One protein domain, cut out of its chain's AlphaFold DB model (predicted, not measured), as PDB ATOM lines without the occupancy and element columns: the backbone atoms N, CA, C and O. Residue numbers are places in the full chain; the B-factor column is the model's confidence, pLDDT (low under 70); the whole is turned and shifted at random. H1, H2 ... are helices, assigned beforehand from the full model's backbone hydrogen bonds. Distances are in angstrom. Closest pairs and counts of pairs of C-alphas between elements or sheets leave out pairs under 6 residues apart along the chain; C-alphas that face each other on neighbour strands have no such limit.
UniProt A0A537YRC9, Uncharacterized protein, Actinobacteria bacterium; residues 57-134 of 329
ATOM      1  N   LYS A  57     -12.757  17.984 -35.241       82.19
ATOM      2  CA  LYS A  57     -14.088  18.482 -35.589       82.19
ATOM      3  C   LYS A  57     -14.535  19.605 -34.661       82.19
ATOM      4  O   LYS A  57     -14.989  20.630 -35.150       82.19
ATOM      5  N   ASN A  58     -14.388  19.440 -33.348       82.50
ATOM      6  CA  ASN A  58     -14.807  20.461 -32.386       82.50
ATOM      7  C   ASN A  58     -14.010  21.756 -32.567       82.50
ATOM      8  O   ASN A  58     -14.593  22.832 -32.576       82.50
ATOM      9  N   ALA A  59     -12.699  21.659 -32.806       78.56
ATOM     10  CA  ALA A  59     -11.895  22.836 -33.123       78.56
ATOM     11  C   ALA A  59     -12.337  23.505 -34.436       78.56
ATOM     12  O   ALA A  59     -12.451  24.724 -34.498       78.56
ATOM     13  N   ALA A  60     -12.631  22.714 -35.471       81.94
ATOM     14  CA  ALA A  60     -13.127  23.232 -36.741       81.94
ATOM     15  C   ALA A  60     -14.492  23.932 -36.608       81.94
ATOM     16  O   ALA A  60     -14.719  24.947 -37.260       81.94
ATOM     17  N   LEU A  61     -15.392  23.408 -35.772       85.25
ATOM     18  CA  LEU A  61     -16.695  24.019 -35.500       85.25
ATOM     19  C   LEU A  61     -16.545  25.388 -34.828       85.25
ATOM     20  O   LEU A  61     -17.197  26.330 -35.262       85.25
ATOM     21  N   GLU A  62     -15.660  25.524 -33.837       83.75
ATOM     22  CA  GLU A  62     -15.405  26.819 -33.188       83.75
ATOM     23  C   GLU A  62     -14.853  27.861 -34.173       83.75
ATOM     24  O   GLU A  62     -15.341  28.988 -34.219       83.75
ATOM     25  N   GLU A  63     -13.901  27.479 -35.029       79.19
ATOM     26  CA  GLU A  63     -13.365  28.375 -36.065       79.19
ATOM     27  C   GLU A  63     -14.450  28.800 -37.068       79.19
ATOM     28  O   GLU A  63     -14.556  29.971 -37.430       79.19
ATOM     29  N   VAL A  64     -15.305  27.867 -37.502       83.38
ATOM     30  CA  VAL A  64     -16.415  28.195 -38.409       83.38
ATOM     31  C   VAL A  64     -17.457  29.070 -37.723       83.38
ATOM     32  O   VAL A  64     -17.971  29.985 -38.358       83.38
ATOM     33  N   LYS A  65     -17.724  28.865 -36.433       84.56
ATOM     34  CA  LYS A  65     -18.621  29.718 -35.651       84.56
ATOM     35  C   LYS A  65     -18.119  31.160 -35.590       84.56
ATOM     36  O   LYS A  65     -18.900  32.078 -35.833       84.56
ATOM     37  N   GLU A  66     -16.828  31.360 -35.317       79.44
ATOM     38  CA  GLU A  66     -16.204  32.691 -35.332       79.44
ATOM     39  C   GLU A  66     -16.282  33.337 -36.730       79.44
ATOM     40  O   GLU A  66     -16.475  34.548 -36.845       79.44
ATOM     41  N   LEU A  67     -16.192  32.537 -37.797       73.69
ATOM     42  CA  LEU A  67     -16.281  33.013 -39.180       73.69
ATOM     43  C   LEU A  67     -17.667  33.403 -39.649       73.69
ATOM     44  O   LEU A  67     -17.810  34.277 -40.501       73.69
ATOM     45  N   THR A  68     -18.675  32.684 -39.180       71.50
ATOM     46  CA  THR A  68     -20.060  32.903 -39.586       71.50
ATOM     47  C   THR A  68     -20.795  33.843 -38.638       71.50
ATOM     48  O   THR A  68     -21.984  34.068 -38.828       71.50
ATOM     49  N   ALA A  69     -20.114  34.382 -37.621       72.88
ATOM     50  CA  ALA A  69     -20.688  35.356 -36.706       72.88
ATOM     51  C   ALA A  69     -21.154  36.616 -37.458       72.88
ATOM     52  O   ALA A  69     -20.488  37.081 -38.386       72.88
ATOM     53  N   GLU A  70     -22.278  37.195 -37.026       63.84
ATOM     54  CA  GLU A  70     -22.927  38.349 -37.672       63.84
ATOM     55  C   GLU A  70     -22.023  39.591 -37.785       63.84
ATOM     56  O   GLU A  70     -22.207  40.409 -38.681       63.84
ATOM     57  N   GLU A  71     -21.005  39.718 -36.928       64.25
ATOM     58  CA  GLU A  71     -20.021  40.809 -36.977       64.25
ATOM     59  C   GLU A  71     -18.913  40.591 -38.028       64.25
ATOM     60  O   GLU A  71     -18.166  41.512 -38.369       64.25
ATOM     61  N   ARG A  72     -18.777  39.369 -38.557       66.88
ATOM     62  CA  ARG A  72     -17.743  38.976 -39.526       66.88
ATOM     63  C   ARG A  72     -18.254  38.051 -40.647       66.88
ATOM     64  O   ARG A  72     -17.519  37.153 -41.054       66.88
ATOM     65  N   PRO A  73     -19.424  38.302 -41.260       70.31
ATOM     66  CA  PRO A  73     -19.973  37.408 -42.271       70.31
ATOM     67  C   PRO A  73     -19.044  37.304 -43.482       70.31
ATOM     68  O   PRO A  73     -18.334  38.251 -43.840       70.31
ATOM     69  N   LEU A  74     -19.029  36.143 -44.131       77.94
ATOM     70  CA  LEU A  74     -18.370  36.014 -45.427       77.94
ATOM     71  C   LEU A  74     -19.070  36.919 -46.453       77.94
ATOM     72  O   LEU A  74     -20.292  37.060 -46.382       77.94
ATOM     73  N   PRO A  75     -18.330  37.510 -47.412       82.81
ATOM     74  CA  PRO A  75     -18.949  38.216 -48.527       82.81
ATOM     75  C   PRO A  75     -19.996  37.331 -49.218       82.81
ATOM     76  O   PRO A  75     -19.726  36.161 -49.508       82.81
ATOM     77  N   GLU A  76     -21.186  37.877 -49.477       82.69
ATOM     78  CA  GLU A  76     -22.320  37.109 -50.015       82.69
ATOM     79  C   GLU A  76     -21.979  36.465 -51.368       82.69
ATOM     80  O   GLU A  76     -22.257  35.285 -51.588       82.69
ATOM     81  N   ASP A  77     -21.281  37.194 -52.243       83.88
ATOM     82  CA  ASP A  77     -20.861  36.693 -53.557       83.88
ATOM     83  C   ASP A  77     -19.923  35.484 -53.450       83.88
ATOM     84  O   ASP A  77     -20.098  34.486 -54.159       83.88
ATOM     85  N   LEU A  78     -18.983  35.523 -52.498       83.38
ATOM     86  CA  LEU A  78     -18.088  34.406 -52.204       83.38
ATOM     87  C   LEU A  78     -18.876  33.190 -51.698       83.38
ATOM     88  O   LEU A  78     -18.650  32.065 -52.154       83.38
ATOM     89  N   ALA A  79     -19.816  33.403 -50.773       85.44
ATOM     90  CA  ALA A  79     -20.660  32.339 -50.241       85.44
ATOM     91  C   ALA A  79     -21.477  31.664 -51.358       85.44
ATOM     92  O   ALA A  79     -21.470  30.432 -51.474       85.44
ATOM     93  N   GLN A  80     -22.113  32.449 -52.234       85.44
ATOM     94  CA  GLN A  80     -22.869  31.929 -53.376       85.44
ATOM     95  C   GLN A  80     -21.975  31.200 -54.388       85.44
ATOM     96  O   GLN A  80     -22.384  30.169 -54.935       85.44
ATOM     97  N   GLU A  81     -20.755  31.680 -54.647       83.00
ATOM     98  CA  GLU A  81     -19.797  30.986 -55.516       83.00
ATOM     99  C   GLU A  81     -19.424  29.605 -54.959       83.00
ATOM    100  O   GLU A  81     -19.475  28.608 -55.690       83.00
ATOM    101  N   ILE A  82     -19.126  29.512 -53.658       82.44
ATOM    102  CA  ILE A  82     -18.810  28.238 -52.998       82.44
ATOM    103  C   ILE A  82     -19.998  27.277 -53.101       82.44
ATOM    104  O   ILE A  82     -19.828  26.146 -53.556       82.44
ATOM    105  N   ILE A  83     -21.210  27.718 -52.754       83.00
ATOM    106  CA  ILE A  83     -22.423  26.880 -52.794       83.00
ATOM    107  C   ILE A  83     -22.697  26.354 -54.209       83.00
ATOM    108  O   ILE A  83     -23.030  25.174 -54.394       83.00
ATOM    109  N   ARG A  84     -22.528  27.208 -55.225       80.88
ATOM    110  CA  ARG A  84     -22.656  26.824 -56.636       80.88
ATOM    111  C   ARG A  84     -21.650  25.739 -56.996       80.88
ATOM    112  O   ARG A  84     -22.010  24.764 -57.649       80.88
ATOM    113  N   HIS A  85     -20.405  25.880 -56.547       75.50
ATOM    114  CA  HIS A  85     -19.395  24.853 -56.753       75.50
ATOM    115  C   HIS A  85     -19.752  23.550 -56.035       75.50
ATOM    116  O   HIS A  85     -19.729  22.514 -56.685       75.50
ATOM    117  N   LEU A  86     -20.159  23.570 -54.765       73.12
ATOM    118  CA  LEU A  86     -20.538  22.352 -54.030       73.12
ATOM    119  C   LEU A  86     -21.662  21.566 -54.721       73.12
ATOM    120  O   LEU A  86     -21.607  20.341 -54.787       73.12
ATOM    121  N   SER A  87     -22.629  22.272 -55.310       67.06
ATOM    122  CA  SER A  87     -23.771  21.658 -56.002       67.06
ATOM    123  C   SER A  87     -23.390  20.938 -57.307       67.06
ATOM    124  O   SER A  87     -24.108  20.051 -57.746       67.06
ATOM    125  N   VAL A  88     -22.256  21.289 -57.926       60.81
ATOM    126  CA  VAL A  88     -21.780  20.715 -59.207       60.81
ATOM    127  C   VAL A  88     -20.896  19.472 -59.012       60.81
ATOM    128  O   VAL A  88     -20.526  18.811 -59.985       60.81
ATOM    129  N   PHE A  89     -20.483  19.178 -57.779       50.59
ATOM    130  CA  PHE A  89     -19.467  18.159 -57.503       50.59
ATOM    131  C   PHE A  89     -19.999  16.845 -56.954       50.59
ATOM    132  O   PHE A  89     -19.166  15.970 -56.747       50.59
ATOM    133  N   GLU A  90     -21.309  16.721 -56.698       51.03
ATOM    134  CA  GLU A  90     -21.835  15.622 -55.868       51.03
ATOM    135  C   GLU A  90     -20.945  15.471 -54.624       51.03
ATOM    136  O   GLU A  90     -20.447  14.405 -54.306       51.03
ATOM    137  N   TYR A  91     -20.590  16.596 -53.992       53.84
ATOM    138  CA  TYR A  91     -19.665  16.576 -52.869       53.84
ATOM    139  C   TYR A  91     -20.366  15.926 -51.673       53.84
ATOM    140  O   TYR A  91     -21.233  16.541 -51.055       53.84
ATOM    141  N   GLU A  92     -20.002  14.680 -51.375       55.47
ATOM    142  CA  GLU A  92     -20.732  13.850 -50.405       55.47
ATOM    143  C   GLU A  92     -20.213  13.988 -48.971       55.47
ATOM    144  O   GLU A  92     -20.889  13.587 -48.026       55.47
ATOM    145  N   TRP A  93     -19.022  14.566 -48.767       65.88
ATOM    146  CA  TRP A  93     -18.468  14.666 -47.417       65.88
ATOM    147  C   TRP A  93     -19.048  15.847 -46.639       65.88
ATOM    148  O   TRP A  93     -18.562  16.978 -46.719       65.88
ATOM    149  N   ASN A  94     -20.086  15.560 -45.862       71.38
ATOM    150  CA  ASN A  94     -20.896  16.540 -45.155       71.38
ATOM    151  C   ASN A  94     -20.805  16.317 -43.633       71.38
ATOM    152  O   ASN A  94     -21.690  15.680 -43.058       71.38
ATOM    153  N   PRO A  95     -19.733  16.780 -42.955       77.12
ATOM    154  CA  PRO A  95     -19.637  16.624 -41.508       77.12
ATOM    155  C   PRO A  95     -20.818  17.326 -40.829       77.12
ATOM    156  O   PRO A  95     -21.137  18.463 -41.169       77.12
ATOM    157  N   SER A  96     -21.447  16.671 -39.847       81.69
ATOM    158  CA  SER A  96     -22.542  17.294 -39.088       81.69
ATOM    159  C   SER A  96     -22.076  18.602 -38.435       81.69
ATOM    160  O   SER A  96     -21.060  18.621 -37.730       81.69
ATOM    161  N   VAL A  97     -22.847  19.665 -38.672       86.19
ATOM    162  CA  VAL A  97     -22.644  21.033 -38.169       86.19
ATOM    163  C   VAL A  97     -23.769  21.488 -37.235       86.19
ATOM    164  O   VAL A  97     -23.965  22.681 -37.037       86.19
ATOM    165  N   GLU A  98     -24.519  20.549 -36.655       85.38
ATOM    166  CA  GLU A  98     -25.664  20.844 -35.774       85.38
ATOM    167  C   GLU A  98     -25.294  21.760 -34.600       85.38
ATOM    168  O   GLU A  98     -26.070  22.639 -34.242       85.38
ATOM    169  N   ALA A  99     -24.073  21.626 -34.075       84.75
ATOM    170  CA  ALA A  99     -23.541  22.465 -33.000       84.75
ATOM    171  C   ALA A  99     -23.427  23.964 -33.353       84.75
ATOM    172  O   ALA A  99     -23.206  24.779 -32.462       84.75
ATOM    173  N   LEU A 100     -23.542  24.333 -34.636       84.50
ATOM    174  CA  LEU A 100     -23.550  25.730 -35.078       84.50
ATOM    175  C   LEU A 100     -24.950  26.357 -35.060       84.50
ATOM    176  O   LEU A 100     -25.059  27.553 -35.304       84.50
ATOM    177  N   GLU A 101     -26.008  25.567 -34.837       86.94
ATOM    178  CA  GLU A 101     -27.408  26.028 -34.766       86.94
ATOM    179  C   GLU A 101     -27.888  26.809 -36.011       86.94
ATOM    180  O   GLU A 101     -28.883  27.532 -35.987       86.94
ATOM    181  N   ILE A 102     -27.204  26.633 -37.147       84.50
ATOM    182  CA  ILE A 102     -27.546  27.275 -38.418       84.50
ATOM    183  C   ILE A 102     -28.850  26.668 -38.932       84.50
ATOM    184  O   ILE A 102     -28.930  25.459 -39.127       84.50
ATOM    185  N   THR A 103     -29.861  27.486 -39.219       83.62
ATOM    186  CA  THR A 103     -31.162  27.013 -39.732       83.62
ATOM    187  C   THR A 103     -31.232  26.994 -41.258       83.62
ATOM    188  O   THR A 103     -31.924  26.161 -41.839       83.62
ATOM    189  N   ASN A 104     -30.483  27.872 -41.928       85.69
ATOM    190  CA  ASN A 104     -30.476  27.993 -43.381       85.69
ATOM    191  C   ASN A 104     -29.640  26.880 -44.043       85.69
ATOM    192  O   ASN A 104     -28.430  26.793 -43.845       85.69
ATOM    193  N   GLU A 105     -30.262  26.072 -44.904       83.00
ATOM    194  CA  GLU A 105     -29.610  24.937 -45.581       83.00
ATOM    195  C   GLU A 105     -28.396  25.316 -46.444       83.00
ATOM    196  O   GLU A 105     -27.418  24.569 -46.522       83.00
ATOM    197  N   LYS A 106     -28.404  26.495 -47.079       82.50
ATOM    198  CA  LYS A 106     -27.249  26.970 -47.855       82.50
ATOM    199  C   LYS A 106     -26.065  27.282 -46.943       82.50
ATOM    200  O   LYS A 106     -24.935  26.909 -47.257       82.50
ATOM    201  N   GLN A 107     -26.328  27.923 -45.806       83.81
ATOM    202  CA  GLN A 107     -25.306  28.223 -44.806       83.81
ATOM    203  C   GLN A 107     -24.808  26.951 -44.113       83.81
ATOM    204  O   GLN A 107     -23.603  26.816 -43.919       83.81
ATOM    205  N   LYS A 108     -25.684  25.973 -43.836       84.94
ATOM    206  CA  LYS A 108     -25.275  24.649 -43.334       84.94
ATOM    207  C   LYS A 108     -24.307  23.960 -44.293       84.94
ATOM    208  O   LYS A 108     -23.261  23.485 -43.863       84.94
ATOM    209  N   ARG A 109     -24.615  23.945 -45.597       83.25
ATOM    210  CA  ARG A 109     -23.736  23.363 -46.629       83.25
ATOM    211  C   ARG A 109     -22.378  24.056 -46.700       83.25
ATOM    212  O   ARG A 109     -21.352  23.386 -46.802       83.25
ATOM    213  N   LEU A 110     -22.366  25.387 -46.640       86.25
ATOM    214  CA  LEU A 110     -21.129  26.164 -46.596       86.25
ATOM    215  C   LEU A 110     -20.315  25.838 -45.337       86.25
ATOM    216  O   LEU A 110     -19.132  25.524 -45.441       86.25
ATOM    217  N   ALA A 111     -20.948  25.844 -44.164       86.81
ATOM    218  CA  ALA A 111     -20.302  25.519 -42.900       86.81
ATOM    219  C   ALA A 111     -19.723  24.099 -42.903       86.81
ATOM    220  O   ALA A 111     -18.569  23.910 -42.533       86.81
ATOM    221  N   ALA A 112     -20.469  23.111 -43.398       85.25
ATOM    222  CA  ALA A 112     -19.991  21.737 -43.501       85.25
ATOM    223  C   ALA A 112     -18.783  21.607 -44.442       85.25
ATOM    224  O   ALA A 112     -17.819  20.908 -44.124       85.25
ATOM    225  N   PHE A 113     -18.780  22.332 -45.567       85.31
ATOM    226  CA  PHE A 113     -17.606  22.412 -46.438       85.31
ATOM    227  C   PHE A 113     -16.383  22.985 -45.709       85.31
ATOM    228  O   PHE A 113     -15.286  22.426 -45.826       85.31
ATOM    229  N   LEU A 114     -16.569  24.065 -44.940       84.38
ATOM    230  CA  LEU A 114     -15.494  24.712 -44.187       84.38
ATOM    231  C   LEU A 114     -14.945  23.815 -43.074       84.38
ATOM    232  O   LEU A 114     -13.733  23.592 -43.012       84.38
ATOM    233  N   VAL A 115     -15.837  23.240 -42.261       84.75
ATOM    234  CA  VAL A 115     -15.495  22.273 -41.209       84.75
ATOM    235  C   VAL A 115     -14.716  21.108 -41.805       84.75
ATOM    236  O   VAL A 115     -13.683  20.719 -41.266       84.75
ATOM    237  N   GLY A 116     -15.153  20.592 -42.954       78.94
ATOM    238  CA  GLY A 116     -14.443  19.520 -43.631       78.94
ATOM    239  C   GLY A 116     -12.992  19.892 -43.960       78.94
ATOM    240  O   GLY A 116     -12.056  19.171 -43.607       78.94
ATOM    241  N   GLY A 117     -12.769  21.036 -44.611       77.00
ATOM    242  CA  GLY A 117     -11.408  21.487 -44.929       77.00
ATOM    243  C   GLY A 117     -10.505  21.631 -43.707       77.00
ATOM    244  O   GLY A 117      -9.337  21.238 -43.752       77.00
ATOM    245  N   LEU A 118     -11.060  22.160 -42.618       77.94
ATOM    246  CA  LEU A 118     -10.368  22.350 -41.345       77.94
ATOM    247  C   LEU A 118      -9.992  21.019 -40.686       77.94
ATOM    248  O   LEU A 118      -8.853  20.855 -40.246       77.94
ATOM    249  N   VAL A 119     -10.901  20.041 -40.688       76.94
ATOM    250  CA  VAL A 119     -10.639  18.695 -40.159       76.94
ATOM    251  C   VAL A 119      -9.497  18.012 -40.922       76.94
ATOM    252  O   VAL A 119      -8.609  17.435 -40.300       76.94
ATOM    253  N   PHE A 120      -9.434  18.139 -42.252       71.25
ATOM    254  CA  PHE A 120      -8.285  17.623 -43.012       71.25
ATOM    255  C   PHE A 120      -6.976  18.344 -42.676       71.25
ATOM    256  O   PHE A 120      -5.920  17.713 -42.560       71.25
ATOM    257  N   GLY A 121      -7.047  19.664 -42.482       68.81
ATOM    258  CA  GLY A 121      -5.925  20.456 -41.985       68.81
ATOM    259  C   GLY A 121      -5.404  19.942 -40.639       68.81
ATOM    260  O   GLY A 121      -4.185  19.888 -40.450       68.81
ATOM    261  N   ALA A 122      -6.305  19.487 -39.756       68.88
ATOM    262  CA  ALA A 122      -5.982  18.894 -38.451       68.88
ATOM    263  C   ALA A 122      -5.023  17.743 -38.581       68.88
ATOM    264  O   ALA A 122      -3.962  17.733 -37.960       68.88
ATOM    265  N   TYR A 123      -5.410  16.764 -39.388       65.12
ATOM    266  CA  TYR A 123      -4.688  15.512 -39.434       65.12
ATOM    267  C   TYR A 123      -3.335  15.703 -40.075       65.12
ATOM    268  O   TYR A 123      -2.335  15.226 -39.542       65.12
ATOM    269  N   ALA A 124      -3.272  16.481 -41.155       62.72
ATOM    270  CA  ALA A 124      -2.001  16.865 -41.749       62.72
ATOM    271  C   ALA A 124      -1.099  17.582 -40.728       62.72
ATOM    272  O   ALA A 124       0.113  17.383 -40.701       62.72
ATOM    273  N   GLN A 125      -1.671  18.386 -39.827       60.28
ATOM    274  CA  GLN A 125      -0.901  19.023 -38.772       60.28
ATOM    275  C   GLN A 125      -0.432  18.079 -37.674       60.28
ATOM    276  O   GLN A 125       0.747  18.131 -37.331       60.28
ATOM    277  N   GLN A 126      -1.321  17.251 -37.142       63.16
ATOM    278  CA  GLN A 126      -1.019  16.316 -36.062       63.16
ATOM    279  C   GLN A 126       0.013  15.268 -36.493       63.16
ATOM    280  O   GLN A 126       0.874  14.890 -35.708       63.16
ATOM    281  N   THR A 127      -0.035  14.846 -37.757       57.44
ATOM    282  CA  THR A 127       0.893  13.856 -38.328       57.44
ATOM    283  C   THR A 127       2.178  14.473 -38.881       57.44
ATOM    284  O   THR A 127       3.104  13.752 -39.240       57.44
ATOM    285  N   GLY A 128       2.239  15.802 -39.014       52.16
ATOM    286  CA  GLY A 128       3.315  16.481 -39.740       52.16
ATOM    287  C   GLY A 128       3.327  16.194 -41.249       52.16
ATOM    288  O   GLY A 128       4.264  16.608 -41.936       52.16
ATOM    289  N   ALA A 129       2.307  15.509 -41.776       53.84
ATOM    290  CA  ALA A 129       2.201  15.181 -43.187       53.84
ATOM    291  C   ALA A 129       1.843  16.418 -44.039       53.84
ATOM    292  O   ALA A 129       1.177  17.350 -43.572       53.84
ATOM    293  N   PRO A 130       2.237  16.445 -45.324       54.91
ATOM    294  CA  PRO A 130       1.768  17.464 -46.252       54.91
ATOM    295  C   PRO A 130       0.244  17.405 -46.423       54.91
ATOM    296  O   PRO A 130      -0.310  16.352 -46.728       54.91
ATOM    297  N   HIS A 131      -0.432  18.552 -46.315       60.41
ATOM    298  CA  HIS A 131      -1.843  18.656 -46.682       60.41
ATOM    299  C   HIS A 131      -1.964  18.924 -48.186       60.41
ATOM    300  O   HIS A 131      -1.589  19.995 -48.665       60.41
ATOM    301  N   VAL A 132      -2.485  17.961 -48.946       60.69
ATOM    302  CA  VAL A 132      -2.714  18.122 -50.388       60.69
ATOM    303  C   VAL A 132      -4.203  18.339 -50.654       60.69
ATOM    304  O   VAL A 132      -4.977  17.394 -50.756       60.69
ATOM    305  N   LEU A 133      -4.607  19.598 -50.803       62.94
ATOM    306  CA  LEU A 133      -5.969  19.976 -51.208       62.94
ATOM    307  C   LEU A 133      -6.121  19.923 -52.724       62.94
ATOM    308  O   LEU A 133      -5.169  20.270 -53.392       62.94
ATOM    309  N   GLN A 134      -7.286  19.587 -53.286       64.44
ATOM    310  CA  GLN A 134      -7.642  19.768 -54.716       64.44
ATOM    311  C   GLN A 134      -7.555  21.264 -55.141       64.44
ATOM    312  O   GLN A 134      -7.793  22.100 -54.272       64.44
TER     313      GLN A 134
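AT A GLANCE: This is residues 57 to 134 of the 329 residues of an uncharacterized protein of Actinobacteria bacterium (UniProt A0A537YRC9). One long helix, H3, makes the longest axis of the model, and two shorter helices, H1 and H2, pack crosswise on different sides of its first part, while the link of residues 89 to 104 passes a third side. H3 runs on beyond both helices, and the tail of residues 128 to 134 folds back from its end. The printed part has 78 residues, with three named helices in the order H1, H2, H3 and no named strand; the class is all helix. The whole is compact, with a radius of gyration of the C-alphas of 12.8 A and spans of 35 by 27 by 21 A.

HOW THE PARTS SIT: H3, residues 105 to 127, touches H1, residues 57 to 68, with residues 111 to 119 alone. The closest C-alphas are those of Ala 60 and Val 115, 5.1 A apart. H1 and H3 run opposite ways at a steep tilt of 48 degrees. H3 touches H2, residues 76 to 88, with residues 106 to 110 alone, and H2 uses residues 79 to 83 alone. Their closest C-alphas are those of Ile 83 and Leu 110, 6.4 A apart, and their lines are about perpendicular at 80 degrees. H1 and H2 are apart. In H1, H2 and H3 every O i to N i+4 pair is within hydrogen-bond range.

IN THESE COORDINATES: H3 measures 33.3 A from C-alpha 105 at (-29.610, 24.937, -45.581) to C-alpha 127 at (0.893, 13.856, -38.328). H1 measures 16.1 A, from C-alpha 57 at (-14.088, 18.482, -35.589) to C-alpha 68. H2 measures 18.8 A from C-alpha 76 to C-alpha 88.

THE WHOLE: The C-alphas of Thr 103 and Gly 128 are the two farthest apart, at 36.0 A. The printed part has no cut. The link from H1 to H2 is short and that from H2 to H3 long, with 16 residues. Residues 69 to 78, of which 76 to 78 belong to H2, stand free. Mean pLDDT of the printed part is 75.0; residues 70 to 72, 87 to 93 and 121 to 134 are under 70.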